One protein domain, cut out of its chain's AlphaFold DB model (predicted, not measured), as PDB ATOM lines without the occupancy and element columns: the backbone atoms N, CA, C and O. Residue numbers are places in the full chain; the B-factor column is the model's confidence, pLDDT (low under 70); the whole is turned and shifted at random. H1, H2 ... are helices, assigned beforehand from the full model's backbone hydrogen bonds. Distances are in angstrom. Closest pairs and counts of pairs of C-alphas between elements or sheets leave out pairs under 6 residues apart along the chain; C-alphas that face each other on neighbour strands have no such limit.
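What this domain is: This is residues 2 to 77 and 117 to 141 of the 176 residues of the protein "DUF4413 domain-containing protein" of Chenopodium quinoa (UniProt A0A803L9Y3). A loose V-shaped helical hairpin, H3 and the longer H4, has the short helix H2 across its open side. Residues 2 to 18, mostly H1, stick out as an arm, as do residues 68 to 77 at the far end of H4; H5 lies near the hairpin, and a link leads from it to the distant H6. The 101 printed residues hold six named helices, H1 to H6, and no named strand: all helix. The whole is loose, with a radius of gyration of the C-alphas of 17.8 A, and spans 49 by 49 by 32 A.

How they stand to each other: H4, residues 48 to 75, touches H3, residues 34 to 46, with residues 49 to 55 alone; the closest C-alphas are those of Lys 43 and Gly 51, 4.4 A. This hairpin runs opposite ways at 38 degrees, only just a steep tilt. H2, residues 21 to 28, touches H3 at Val 28 and Lys 34, C-alphas 4.1 A apart. H2 is close to H4 but not clearly touching, about perpendicular at 90 degrees, with the closest C-alphas, Val 25 and Leu 62, 7.3 A apart. H5, residues 119 to 125, is close to H3 but not clearly touching; the closest C-alphas, Tyr 35 and Leu 124, are 5.8 A apart. H1, residues 2 to 16, and H6, residues 135 to 141, are apart from H4. Every O i to N i+4 pair is within hydrogen-bond range in H2, H4, H5 and H6; H1 has 10 of 11 and H3 8 of 9.

Where its parts are: H4 measures 40.6 A from C-alpha 48 at (96.974, 262.688, 174.479) to C-alpha 75. H1 measures 20.0 A from C-alpha 2 at (103.803, 296.394, 162.042) to C-alpha 16, H3 18.9 A, H2 10.6 A, H5 9.9 A, and H6 10.0 A from C-alpha 135 to C-alpha 141 at (125.187, 256.595, 171.660).

The domain as a whole: The farthest C-alphas, His 2 and Thr 77, are 53.3 A apart. Residues 78 to 116 are not printed, a 23.5 A gap between C-alphas 77 and 117. No link printed whole is long. pLDDT is under 70 at residues 15 to 19, 75 to 77 and 129 to 138.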
ATOM      1  N   HIS A   2     104.700 297.290 161.277       74.31
ATOM      2  CA  HIS A   2     103.803 296.394 162.042       74.31
ATOM      3  C   HIS A   2     102.389 296.172 161.466       74.31
ATOM      4  O   HIS A   2     101.883 295.060 161.534       74.31
ATOM      5  N   LYS A   3     101.748 297.184 160.857       83.81
ATOM      6  CA  LYS A   3     100.390 297.033 160.288       83.81
ATOM      7  C   LYS A   3     100.324 296.074 159.091       83.81
ATOM      8  O   LYS A   3      99.312 295.406 158.915       83.81
ATOM      9  N   MET A   4     101.382 295.996 158.279       88.56
ATOM     10  CA  MET A   4     101.446 295.036 157.169       88.56
ATOM     11  C   MET A   4     101.735 293.628 157.679       88.56
ATOM     12  O   MET A   4     101.043 292.695 157.286       88.56
ATOM     13  N   ALA A   5     102.673 293.495 158.622       88.25
ATOM     14  CA  ALA A   5     102.952 292.224 159.282       88.25
ATOM     15  C   ALA A   5     101.700 291.649 159.970       88.25
ATOM     16  O   ALA A   5     101.402 290.474 159.802       88.25
ATOM     17  N   ALA A   6     100.909 292.485 160.654       87.88
ATOM     18  CA  ALA A   6      99.659 292.065 161.290       87.88
ATOM     19  C   ALA A   6      98.623 291.545 160.277       87.88
ATOM     20  O   ALA A   6      98.060 290.474 160.477       87.88
ATOM     21  N   ARG A   7      98.422 292.248 159.152       87.56
ATOM     22  CA  ARG A   7      97.500 291.812 158.086       87.56
ATOM     23  C   ARG A   7      97.963 290.535 157.382       87.56
ATOM     24  O   ARG A   7      97.137 289.729 156.967       87.56
ATOM     25  N   MET A   8      99.274 290.351 157.221       89.38
ATOM     26  CA  MET A   8      99.826 289.099 156.698       89.38
ATOM     27  C   MET A   8      99.614 287.960 157.694       89.38
ATOM     28  O   MET A   8      99.158 286.894 157.294       89.38
ATOM     29  N   ASN A   9      99.862 288.204 158.983       84.44
ATOM     30  CA  ASN A   9      99.650 287.216 160.034       84.44
ATOM     31  C   ASN A   9      98.180 286.796 160.156       84.44
ATOM     32  O   ASN A   9      97.901 285.620 160.318       84.44
ATOM     33  N   GLU A  10      97.234 287.723 160.011       86.12
ATOM     34  CA  GLU A  10      95.797 287.420 160.016       86.12
ATOM     35  C   GLU A  10      95.403 286.484 158.859       86.12
ATOM     36  O   GLU A  10      94.648 285.527 159.042       86.12
ATOM     37  N   LYS A  11      95.987 286.696 157.669       82.12
ATOM     38  CA  LYS A  11      95.824 285.777 156.535       82.12
ATOM     39  C   LYS A  11      96.473 284.424 156.801       82.12
ATOM     40  O   LYS A  11      95.853 283.415 156.489       82.12
ATOM     41  N   PHE A  12      97.674 284.385 157.379       79.50
ATOM     42  CA  PHE A  12      98.316 283.125 157.758       79.50
ATOM     43  C   PHE A  12      97.473 282.371 158.786       79.50
ATOM     44  O   PHE A  12      97.093 281.236 158.525       79.50
ATOM     45  N   ALA A  13      97.084 283.014 159.884       79.50
ATOM     46  CA  ALA A  13      96.257 282.420 160.925       79.50
ATOM     47  C   ALA A  13      94.988 281.771 160.354       79.50
ATOM     48  O   ALA A  13      94.676 280.651 160.730       79.50
ATOM     49  N   LYS A  14      94.317 282.398 159.374       79.94
ATOM     50  CA  LYS A  14      93.132 281.828 158.706       79.94
ATOM     51  C   LYS A  14      93.378 280.472 158.024       79.94
ATOM     52  O   LYS A  14      92.473 279.644 157.999       79.94
ATOM     53  N   TYR A  15      94.552 280.265 157.427       68.69
ATOM     54  CA  TYR A  15      94.905 279.009 156.748       68.69
ATOM     55  C   TYR A  15      95.618 278.013 157.668       68.69
ATOM     56  O   TYR A  15      95.644 276.826 157.364       68.69
ATOM     57  N   TRP A  16      96.178 278.496 158.777       69.06
ATOM     58  CA  TRP A  16      96.925 277.702 159.752       69.06
ATOM     59  C   TRP A  16      96.084 277.228 160.945       69.06
ATOM     60  O   TRP A  16      96.499 276.296 161.625       69.06
ATOM     61  N   THR A  17      94.910 277.818 161.212       63.25
ATOM     62  CA  THR A  17      94.012 277.386 162.305       63.25
ATOM     63  C   THR A  17      93.484 275.969 162.129       63.25
ATOM     64  O   THR A  17      93.164 275.319 163.117       63.25
ATOM     65  N   ASN A  18      93.428 275.476 160.892       63.31
ATOM     66  CA  ASN A  18      93.199 274.070 160.597       63.31
ATOM     67  C   ASN A  18      94.512 273.491 160.070       63.31
ATOM     68  O   ASN A  18      95.049 274.008 159.091       63.31
ATOM     69  N   PHE A  19      95.028 272.431 160.693       66.44
ATOM     70  CA  PHE A  19      96.203 271.727 160.181       66.44
ATOM     71  C   PHE A  19      95.955 271.322 158.722       66.44
ATOM     72  O   PHE A  19      95.060 270.530 158.418       66.44
ATOM     73  N   SER A  20      96.728 271.893 157.797       78.88
ATOM     74  CA  SER A  20      96.645 271.501 156.393       78.88
ATOM     75  C   SER A  20      97.151 270.069 156.265       78.88
ATOM     76  O   SER A  20      98.316 269.797 156.552       78.88
ATOM     77  N   ILE A  21      96.285 269.164 155.802       83.44
ATOM     78  CA  ILE A  21      96.619 267.753 155.554       83.44
ATOM     79  C   ILE A  21      97.899 267.611 154.721       83.44
ATOM     80  O   ILE A  21      98.725 266.751 154.999       83.44
ATOM     81  N   ILE A  22      98.114 268.520 153.767       85.44
ATOM     82  CA  ILE A  22      99.281 268.537 152.878       85.44
ATOM     83  C   ILE A  22     100.582 268.721 153.668       85.44
ATOM     84  O   ILE A  22     101.581 268.084 153.348       85.44
ATOM     85  N   MET A  23     100.576 269.551 154.717       85.38
ATOM     86  CA  MET A  23     101.763 269.756 155.554       85.38
ATOM     87  C   MET A  23     102.116 268.485 156.322       85.38
ATOM     88  O   MET A  23     103.281 268.108 156.385       85.38
ATOM     89  N   VAL A  24     101.110 267.805 156.871       88.06
ATOM     90  CA  VAL A  24     101.323 266.568 157.629       88.06
ATOM     91  C   VAL A  24     101.799 265.448 156.706       88.06
ATOM     92  O   VAL A  24     102.763 264.765 157.031       88.06
ATOM     93  N   VAL A  25     101.201 265.316 155.517       88.81
ATOM     94  CA  VAL A  25     101.658 264.367 154.489       88.81
ATOM     95  C   VAL A  25     103.109 264.648 154.093       88.81
ATOM     96  O   VAL A  25     103.905 263.718 154.046       88.81
ATOM     97  N   ALA A  26     103.488 265.910 153.870       88.69
ATOM     98  CA  ALA A  26     104.868 266.262 153.532       88.69
ATOM     99  C   ALA A  26     105.869 265.861 154.629       88.69
ATOM    100  O   ALA A  26     106.965 265.412 154.316       88.69
ATOM    101  N   VAL A  27     105.482 265.985 155.903       88.81
ATOM    102  CA  VAL A  27     106.306 265.552 157.042       88.81
ATOM    103  C   VAL A  27     106.405 264.028 157.118       88.81
ATOM    104  O   VAL A  27     107.493 263.509 157.335       88.81
ATOM    105  N   VAL A  28     105.304 263.303 156.897       90.38
ATOM    106  CA  VAL A  28     105.315 261.831 156.873       90.38
ATOM    107  C   VAL A  28     106.184 261.298 155.737       90.38
ATOM    108  O   VAL A  28     106.939 260.348 155.931       90.38
ATOM    109  N   LEU A  29     106.111 261.915 154.560       86.38
ATOM    110  CA  LEU A  29     106.932 261.555 153.405       86.38
ATOM    111  C   LEU A  29     108.403 261.984 153.550       86.38
ATOM    112  O   LEU A  29     109.213 261.617 152.703       86.38
ATOM    113  N   ASP A  30     108.767 262.730 154.600       83.19
ATOM    114  CA  ASP A  30     110.167 262.990 154.933       83.19
ATOM    115  C   ASP A  30     110.737 261.796 155.729       83.19
ATOM    116  O   ASP A  30     110.307 261.546 156.864       83.19
ATOM    117  N   PRO A  31     111.744 261.077 155.194       76.06
ATOM    118  CA  PRO A  31     112.303 259.884 155.833       76.06
ATOM    119  C   PRO A  31     112.929 260.120 157.217       76.06
ATOM    120  O   PRO A  31     113.216 259.158 157.934       76.06
ATOM    121  N   ARG A  32     113.184 261.385 157.581       76.38
ATOM    122  CA  ARG A  32     113.791 261.781 158.862       76.38
ATOM    123  C   ARG A  32     112.775 261.938 159.991       76.38
ATOM    124  O   ARG A  32     113.168 261.897 161.152       76.38
ATOM    125  N   PHE A  33     111.504 262.163 159.662       75.19
ATOM    126  CA  PHE A  33     110.452 262.463 160.639       75.19
ATOM    127  C   PHE A  33     109.366 261.380 160.656       75.19
ATOM    128  O   PHE A  33     108.916 261.000 161.739       75.19
ATOM    129  N   LYS A  34     108.999 260.853 159.477       82.06
ATOM    130  CA  LYS A  34     107.984 259.805 159.260       82.06
ATOM    131  C   LYS A  34     106.728 259.985 160.132       82.06
ATOM    132  O   LYS A  34     106.351 261.091 160.522       82.06
ATOM    133  N   TYR A  35     106.024 258.884 160.382       86.62
ATOM    134  CA  TYR A  35     104.787 258.857 161.149       86.62
ATOM    135  C   TYR A  35     105.006 259.136 162.643       86.62
ATOM    136  O   TYR A  35     104.186 259.814 163.260       86.62
ATOM    137  N   GLU A  36     106.131 258.686 163.210       85.12
ATOM    138  CA  GLU A  36     106.452 258.847 164.637       85.12
ATOM    139  C   GLU A  36     106.483 260.319 165.067       85.12
ATOM    140  O   GLU A  36     105.934 260.685 166.111       85.12
ATOM    141  N   PHE A  37     107.062 261.199 164.243       87.00
ATOM    142  CA  PHE A  37     107.077 262.630 164.538       87.00
ATOM    143  C   PHE A  37     105.671 263.232 164.529       87.00
ATOM    144  O   PHE A  37     105.359 264.087 165.359       87.00
ATOM    145  N   VAL A  38     104.812 262.796 163.606       88.44
ATOM    146  CA  VAL A  38     103.428 263.272 163.518       88.44
ATOM    147  C   VAL A  38     102.624 262.819 164.729       88.44
ATOM    148  O   VAL A  38     101.929 263.639 165.326       88.44
ATOM    149  N   GLU A  39     102.771 261.564 165.152       89.50
ATOM    150  CA  GLU A  39     102.149 261.063 166.380       89.50
ATOM    151  C   GLU A  39     102.568 261.896 167.598       89.50
ATOM    152  O   GLU A  39     101.715 262.375 168.356       89.50
ATOM    153  N   TRP A  40     103.873 262.128 167.762       89.44
ATOM    154  CA  TRP A  40     104.399 262.948 168.849       89.44
ATOM    155  C   TRP A  40     103.878 264.392 168.789       89.44
ATOM    156  O   TRP A  40     103.427 264.935 169.801       89.44
ATOM    157  N   ALA A  41     103.890 265.014 167.608       88.81
ATOM    158  CA  ALA A  41     103.457 266.395 167.420       88.81
ATOM    159  C   ALA A  41     101.961 266.573 167.718       88.81
ATOM    160  O   ALA A  41     101.576 267.537 168.382       88.81
ATOM    161  N   PHE A  42     101.117 265.634 167.288       88.56
ATOM    162  CA  PHE A  42      99.675 265.691 167.521       88.56
ATOM    163  C   PHE A  42      99.344 265.554 169.006       88.56
ATOM    164  O   PHE A  42      98.602 266.380 169.544       88.56
ATOM    165  N   LYS A  43      99.966 264.591 169.697       89.38
ATOM    166  CA  LYS A  43      99.847 264.450 171.159       89.38
ATOM    167  C   LYS A  43     100.345 265.695 171.892       89.38
ATOM    168  O   LYS A  43      99.749 266.118 172.879       89.38
ATOM    169  N   LYS A  44     101.410 266.332 171.395       88.12
ATOM    170  CA  LYS A  44     101.983 267.538 172.008       88.12
ATOM    171  C   LYS A  44     101.105 268.781 171.849       88.12
ATOM    172  O   LYS A  44     101.061 269.593 172.772       88.12
ATOM    173  N   VAL A  45     100.454 268.951 170.697       87.00
ATOM    174  CA  VAL A  45      99.647 270.142 170.373       87.00
ATOM    175  C   VAL A  45      98.229 270.039 170.929       87.00
ATOM    176  O   VAL A  45      97.733 271.004 171.506       87.00
ATOM    177  N   TYR A  46      97.586 268.882 170.770       84.19
ATOM    178  CA  TYR A  46      96.178 268.679 171.122       84.19
ATOM    179  C   TYR A  46      95.987 267.968 172.474       84.19
ATOM    180  O   TYR A  46      94.889 267.965 173.023       84.19
ATOM    181  N   GLY A  47      97.054 267.403 173.044       89.12
ATOM    182  CA  GLY A  47      96.987 266.515 174.205       89.12
ATOM    183  C   GLY A  47      96.788 265.052 173.800       89.12
ATOM    184  O   GLY A  47      96.517 264.744 172.642       89.12
ATOM    185  N   GLU A  48      96.922 264.134 174.757       89.31
ATOM    186  CA  GLU A  48      96.974 262.688 174.479       89.31
ATOM    187  C   GLU A  48      95.692 262.159 173.803       89.31
ATOM    188  O   GLU A  48      95.752 261.447 172.803       89.31
ATOM    189  N   ILE A  49      94.516 262.539 174.319       89.81
ATOM    190  CA  ILE A  49      93.212 262.025 173.862       89.81
ATOM    191  C   ILE A  49      92.782 262.686 172.543       89.81
ATOM    192  O   ILE A  49      92.429 262.012 171.582       89.81
ATOM    193  N   GLU A  50      92.821 264.016 172.471       88.69
ATOM    194  CA  GLU A  50      92.419 264.747 171.262       88.69
ATOM    195  C   GLU A  50      93.423 264.504 170.121       88.69
ATOM    196  O   GLU A  50      93.035 264.291 168.973       88.69
ATOM    197  N   GLY A  51      94.722 264.447 170.442       88.62
ATOM    198  CA  GLY A  51      95.786 264.178 169.480       88.62
ATOM    199  C   GLY A  51      95.707 262.777 168.883       88.62
ATOM    200  O   GLY A  51      95.906 262.631 167.680       88.62
ATOM    201  N   THR A  52      95.356 261.756 169.674       90.94
ATOM    202  CA  THR A  52      95.116 260.404 169.136       90.94
ATOM    203  C   THR A  52      93.891 260.359 168.221       90.94
ATOM    204  O   THR A  52      93.967 259.754 167.153       90.94
ATOM    205  N   ASN A  53      92.802 261.060 168.554       90.19
ATOM    206  CA  ASN A  53      91.631 261.167 167.674       90.19
ATOM    207  C   ASN A  53      91.963 261.848 166.336       90.19
ATOM    208  O   ASN A  53      91.556 261.375 165.274       90.19
ATOM    209  N   GLU A  54      92.707 262.954 166.370       89.12
ATOM    210  CA  GLU A  54      93.154 263.649 165.158       89.12
ATOM    211  C   GLU A  54      94.152 262.812 164.341       89.12
ATOM    212  O   GLU A  54      94.110 262.831 163.109       89.12
ATOM    213  N   LEU A  55      94.986 262.003 165.001       91.19
ATOM    214  CA  LEU A  55      95.900 261.072 164.340       91.19
ATOM    215  C   LEU A  55      95.149 259.960 163.587       91.19
ATOM    216  O   LEU A  55      95.524 259.626 162.463       91.19
ATOM    217  N   VAL A  56      94.064 259.423 164.155       92.38
ATOM    218  CA  VAL A  56      93.205 258.435 163.471       92.38
ATOM    219  C   VAL A  56      92.589 259.042 162.209       92.38
ATOM    220  O   VAL A  56      92.722 258.469 161.127       92.38
ATOM    221  N   LYS A  57      92.008 260.245 162.310       90.88
ATOM    222  CA  LYS A  57      91.460 260.968 161.145       90.88
ATOM    223  C   LYS A  57      92.531 261.243 160.091       90.88
ATOM    224  O   LYS A  57      92.252 261.206 158.892       90.88
ATOM    225  N   PHE A  58      93.750 261.566 160.521       90.69
ATOM    226  CA  PHE A  58      94.881 261.760 159.623       90.69
ATOM    227  C   PHE A  58      95.230 260.467 158.878       90.69
ATOM    228  O   PHE A  58      95.360 260.506 157.654       90.69
ATOM    229  N   LYS A  59      95.322 259.335 159.587       90.56
ATOM    230  CA  LYS A  59      95.623 258.031 158.987       90.56
ATOM    231  C   LYS A  59      94.576 257.633 157.942       90.56
ATOM    232  O   LYS A  59      94.950 257.307 156.822       90.56
ATOM    233  N   GLU A  60      93.288 257.789 158.243       91.94
ATOM    234  CA  GLU A  60      92.203 257.526 157.280       91.94
ATOM    235  C   GLU A  60      92.330 258.374 156.003       91.94
ATOM    236  O   GLU A  60      92.143 257.883 154.887       91.94
ATOM    237  N   ARG A  61      92.679 259.661 156.144       91.19
ATOM    238  CA  ARG A  61      92.902 260.553 154.995       91.19
ATOM    239  C   ARG A  61      94.138 260.160 154.194       91.19
ATOM    240  O   ARG A  61      94.114 260.272 152.971       91.19
ATOM    241  N   LEU A  62      95.204 259.740 154.869       91.75
ATOM    242  CA  LEU A  62      96.437 259.289 154.232       91.75
ATOM    243  C   LEU A  62      96.191 258.017 153.409       91.75
ATOM    244  O   LEU A  62      96.580 257.969 152.242       91.75
ATOM    245  N   ASP A  63      95.471 257.050 153.975       90.75
ATOM    246  CA  ASP A  63      95.098 255.807 153.294       90.75
ATOM    247  C   ASP A  63      94.196 256.086 152.081       90.75
ATOM    248  O   ASP A  63      94.415 255.538 150.998       90.75
ATOM    249  N   TYR A  64      93.227 257.001 152.217       92.31
ATOM    250  CA  TYR A  64      92.389 257.446 151.099       92.31
ATOM    251  C   TYR A  64      93.211 258.080 149.966       92.31
ATOM    252  O   TYR A  64      93.029 257.729 148.797       92.31
ATOM    253  N   LEU A  65      94.129 258.996 150.299       91.19
ATOM    254  CA  LEU A  65      95.007 259.647 149.319       91.19
ATOM    255  C   LEU A  65      95.893 258.631 148.596       91.19
ATOM    256  O   LEU A  65      96.054 258.710 147.378       91.19
ATOM    257  N   TYR A  66      96.435 257.661 149.329       90.12
ATOM    258  CA  TYR A  66      97.237 256.593 148.749       90.12
ATOM    259  C   TYR A  66      96.411 255.694 147.822       90.12
ATOM    260  O   TYR A  66      96.842 255.403 146.709       90.12
ATOM    261  N   GLY A  67      95.193 255.315 148.219       90.19
ATOM    262  CA  GLY A  67      94.289 254.542 147.363       90.19
ATOM    263  C   GLY A  67      93.935 255.267 146.059       90.19
ATOM    264  O   GLY A  67      93.937 254.657 144.984       90.19
ATOM    265  N   ALA A  68      93.697 256.580 146.129       90.19
ATOM    266  CA  ALA A  68      93.494 257.412 144.945       90.19
ATOM    267  C   ALA A  68      94.742 257.423 144.042       90.19
ATOM    268  O   ALA A  68      94.623 257.182 142.842       90.19
ATOM    269  N   TYR A  69      95.933 257.599 144.625       89.62
ATOM    270  CA  TYR A  69      97.204 257.550 143.898       89.62
ATOM    271  C   TYR A  69      97.419 256.212 143.179       89.62
ATOM    272  O   TYR A  69      97.727 256.206 141.991       89.62
ATOM    273  N   VAL A  70      97.211 255.077 143.853       88.62
ATOM    274  CA  VAL A  70      97.371 253.739 143.249       88.62
ATOM    275  C   VAL A  70      96.402 253.538 142.079       88.62
ATOM    276  O   VAL A  70      96.775 252.979 141.044       88.62
ATOM    277  N   THR A  71      95.169 254.030 142.213       88.94
ATOM    278  CA  THR A  71      94.148 253.947 141.157       88.94
ATOM    279  C   THR A  71      94.538 254.781 139.931       88.94
ATOM    280  O   THR A  71      94.426 254.312 138.793       88.94
ATOM    281  N   GLU A  72      95.039 256.000 140.138       83.69
ATOM    282  CA  GLU A  72      95.543 256.849 139.052       83.69
ATOM    283  C   GLU A  72      96.811 256.271 138.414       83.69
ATOM    284  O   GLU A  72      96.893 256.183 137.190       83.69
ATOM    285  N   ALA A  73      97.759 255.780 139.214       79.44
ATOM    286  CA  ALA A  73      98.990 255.161 138.725       79.44
ATOM    287  C   ALA A  73      98.710 253.929 137.844       79.44
ATOM    288  O   ALA A  73      99.346 253.748 136.806       79.44
ATOM    289  N   SER A  74      97.707 253.126 138.212       74.19
ATOM    290  CA  SER A  74      97.294 251.934 137.453       74.19
ATOM    291  C   SER A  74      96.568 252.278 136.147       74.19
ATOM    292  O   SER A  74      96.654 251.536 135.169       74.19
ATOM    293  N   THR A  75      95.856 253.408 136.104       63.66
ATOM    294  CA  THR A  75      95.179 253.890 134.885       63.66
ATOM    295  C   THR A  75      96.124 254.655 133.960       63.66
ATOM    296  O   THR A  75      95.927 254.663 132.742       63.66
ATOM    297  N   THR A  76      97.210 255.213 134.495       55.56
ATOM    298  CA  THR A  76      98.366 255.657 133.719       55.56
ATOM    299  C   THR A  76      99.288 254.480 133.409       55.56
ATOM    300  O   THR A  76     100.437 254.438 133.838       55.56
ATOM    301  N   THR A  77      98.828 253.538 132.581       49.47
ATOM    302  CA  THR A  77      99.766 252.749 131.768       49.47
ATOM    303  C   THR A  77     100.762 253.736 131.146       49.47
ATOM    304  O   THR A  77     100.307 254.785 130.660       49.47
ATOM    305  N   LYS A 117     101.002 243.873 153.628       72.94
ATOM    306  CA  LYS A 117     101.025 245.286 154.007       72.94
ATOM    307  C   LYS A 117     101.194 246.104 152.727       72.94
ATOM    308  O   LYS A 117     101.971 245.718 151.862       72.94
ATOM    309  N   SER A 118     100.461 247.207 152.598       82.12
ATOM    310  CA  SER A 118     100.660 248.132 151.479       82.12
ATOM    311  C   SER A 118     102.043 248.784 151.562       82.12
ATOM    312  O   SER A 118     102.568 248.945 152.664       82.12
ATOM    313  N   ASP A 119     102.606 249.228 150.433       83.12
ATOM    314  CA  ASP A 119     103.895 249.946 150.418       83.12
ATOM    315  C   ASP A 119     103.892 251.162 151.349       83.12
ATOM    316  O   ASP A 119     104.880 251.430 152.029       83.12
ATOM    317  N   LEU A 120     102.753 251.860 151.454       84.38
ATOM    318  CA  LEU A 120     102.566 252.925 152.438       84.38
ATOM    319  C   LEU A 120     102.745 252.398 153.866       84.38
ATOM    320  O   LEU A 120     103.499 252.978 154.638       84.38
ATOM    321  N   GLN A 121     102.070 251.310 154.231       81.81
ATOM    322  CA  GLN A 121     102.170 250.745 155.575       81.81
ATOM    323  C   GLN A 121     103.594 250.242 155.867       81.81
ATOM    324  O   GLN A 121     104.075 250.428 156.980       81.81
ATOM    325  N   ILE A 122     104.284 249.677 154.870       84.31
ATOM    326  CA  ILE A 122     105.701 249.296 154.971       84.31
ATOM    327  C   ILE A 122     106.569 250.537 155.234       84.31
ATOM    328  O   ILE A 122     107.392 250.528 156.146       84.31
ATOM    329  N   TYR A 123     106.349 251.624 154.493       85.12
ATOM    330  CA  TYR A 123     107.085 252.880 154.654       85.12
ATOM    331  C   TYR A 123     106.856 253.541 156.024       85.12
ATOM    332  O   TYR A 123     107.803 254.031 156.642       85.12
ATOM    333  N   LEU A 124     105.615 253.539 156.523       84.94
ATOM    334  CA  LEU A 124     105.283 254.117 157.831       84.94
ATOM    335  C   LEU A 124     105.909 253.344 159.002       84.94
ATOM    336  O   LEU A 124     106.125 253.937 160.054       84.94
ATOM    337  N   GLU A 125     106.172 252.047 158.830       81.88
ATOM    338  CA  GLU A 125     106.795 251.175 159.836       81.88
ATOM    339  C   GLU A 125     108.327 251.121 159.740       81.88
ATOM    340  O   GLU A 125     108.986 250.631 160.658       81.88
ATOM    341  N   GLU A 126     108.913 251.581 158.634       79.12
ATOM    342  CA  GLU A 126     110.360 251.556 158.456       79.12
ATOM    343  C   GLU A 126     111.029 252.506 159.468       79.12
ATOM    344  O   GLU A 126     110.589 253.654 159.604       79.12
ATOM    345  N   PRO A 127     112.131 252.096 160.127       74.38
ATOM    346  CA  PRO A 127     112.836 252.935 161.092       74.38
ATOM    347  C   PRO A 127     113.232 254.291 160.496       74.38
ATOM    348  O   PRO A 127     113.546 254.405 159.305       74.38
ATOM    349  N   LEU A 128     113.212 255.338 161.324       73.88
ATOM    350  CA  LEU A 128     113.662 256.673 160.927       73.88
ATOM    351  C   LEU A 128     115.090 256.599 160.388       73.88
ATOM    352  O   LEU A 128     115.950 255.957 160.997       73.88
ATOM    353  N   ILE A 129     115.361 257.286 159.274       68.56
ATOM    354  CA  ILE A 129     116.744 257.440 158.827       68.56
ATOM    355  C   ILE A 129     117.441 258.276 159.906       68.56
ATOM    356  O   ILE A 129     117.048 259.432 160.103       68.56
ATOM    357  N   PRO A 130     118.443 257.729 160.623       59.94
ATOM    358  CA  PRO A 130     119.147 258.496 161.635       59.94
ATOM    359  C   PRO A 130     119.693 259.752 160.952       59.94
ATOM    360  O   PRO A 130     120.257 259.630 159.861       59.94
ATOM    361  N   PRO A 131     119.492 260.954 161.524       59.69
ATOM    362  CA  PRO A 131     119.815 262.220 160.877       59.69
ATOM    363  C   PRO A 131     121.325 262.340 160.725       59.69
ATOM    364  O   PRO A 131     121.952 262.934 161.587       59.69
ATOM    365  N   ASN A 132     121.881 261.703 159.687       62.00
ATOM    366  CA  ASN A 132     123.302 261.505 159.409       62.00
ATOM    367  C   ASN A 132     124.171 261.772 160.647       62.00
ATOM    368  O   ASN A 132     124.919 262.748 160.698       62.00
ATOM    369  N   MET A 133     123.928 260.986 161.703       55.78
ATOM    370  CA  MET A 133     124.645 261.148 162.957       55.78
ATOM    371  C   MET A 133     126.083 260.780 162.630       55.78
ATOM    372  O   MET A 133     126.317 259.669 162.152       55.78
ATOM    373  N   ASP A 134     127.001 261.731 162.829       66.88
ATOM    374  CA  ASP A 134     128.447 261.525 162.732       66.88
ATOM    375  C   ASP A 134     128.785 260.112 163.247       66.88
ATOM    376  O   ASP A 134     128.272 259.733 164.309       66.88
ATOM    377  N   PRO A 135     129.592 259.308 162.531       69.50
ATOM    378  CA  PRO A 135     130.009 257.983 162.989       69.50
ATOM    379  C   PRO A 135     130.463 257.956 164.459       69.50
ATOM    380  O   PRO A 135     130.228 256.977 165.167       69.50
ATOM    381  N   GLN A 136     131.041 259.055 164.950       69.75
ATOM    382  CA  GLN A 136     131.447 259.218 166.346       69.75
ATOM    383  C   GLN A 136     130.265 259.342 167.316       69.75
ATOM    384  O   GLN A 136     130.357 258.895 168.458       69.75
ATOM    385  N   LEU A 137     129.144 259.923 166.886       65.44
ATOM    386  CA  LEU A 137     127.936 260.051 167.697       65.44
ATOM    387  C   LEU A 137     127.130 258.746 167.740       65.44
ATOM    388  O   LEU A 137     126.524 258.458 168.769       65.44
ATOM    389  N   GLN A 138     127.164 257.929 166.677       69.06
ATOM    390  CA  GLN A 138     126.640 256.555 166.733       69.06
ATOM    391  C   GLN A 138     127.426 255.702 167.730       69.06
ATOM    392  O   GLN A 138     126.823 255.036 168.571       69.06
ATOM    393  N   ASP A 139     128.759 255.763 167.674       78.62
ATOM    394  CA  ASP A 139     129.635 255.072 168.623       78.62
ATOM    395  C   ASP A 139     129.410 255.573 170.060       78.62
ATOM    396  O   ASP A 139     129.286 254.775 170.988       78.62
ATOM    397  N   LEU A 140     129.251 256.886 170.253       78.81
ATOM    398  CA  LEU A 140     128.949 257.468 171.560       78.81
ATOM    399  C   LEU A 140     127.569 257.046 172.088       78.81
ATOM    400  O   LEU A 140     127.465 256.649 173.246       78.81
ATOM    401  N   CYS A 141     126.514 257.080 171.269       71.44
ATOM    402  CA  CYS A 141     125.187 256.595 171.660       71.44
ATOM    403  C   CYS A 141     125.198 255.091 171.963       71.44
ATOM    404  O   CYS A 141     124.587 254.674 172.947       71.44
TER     405      CYS A 141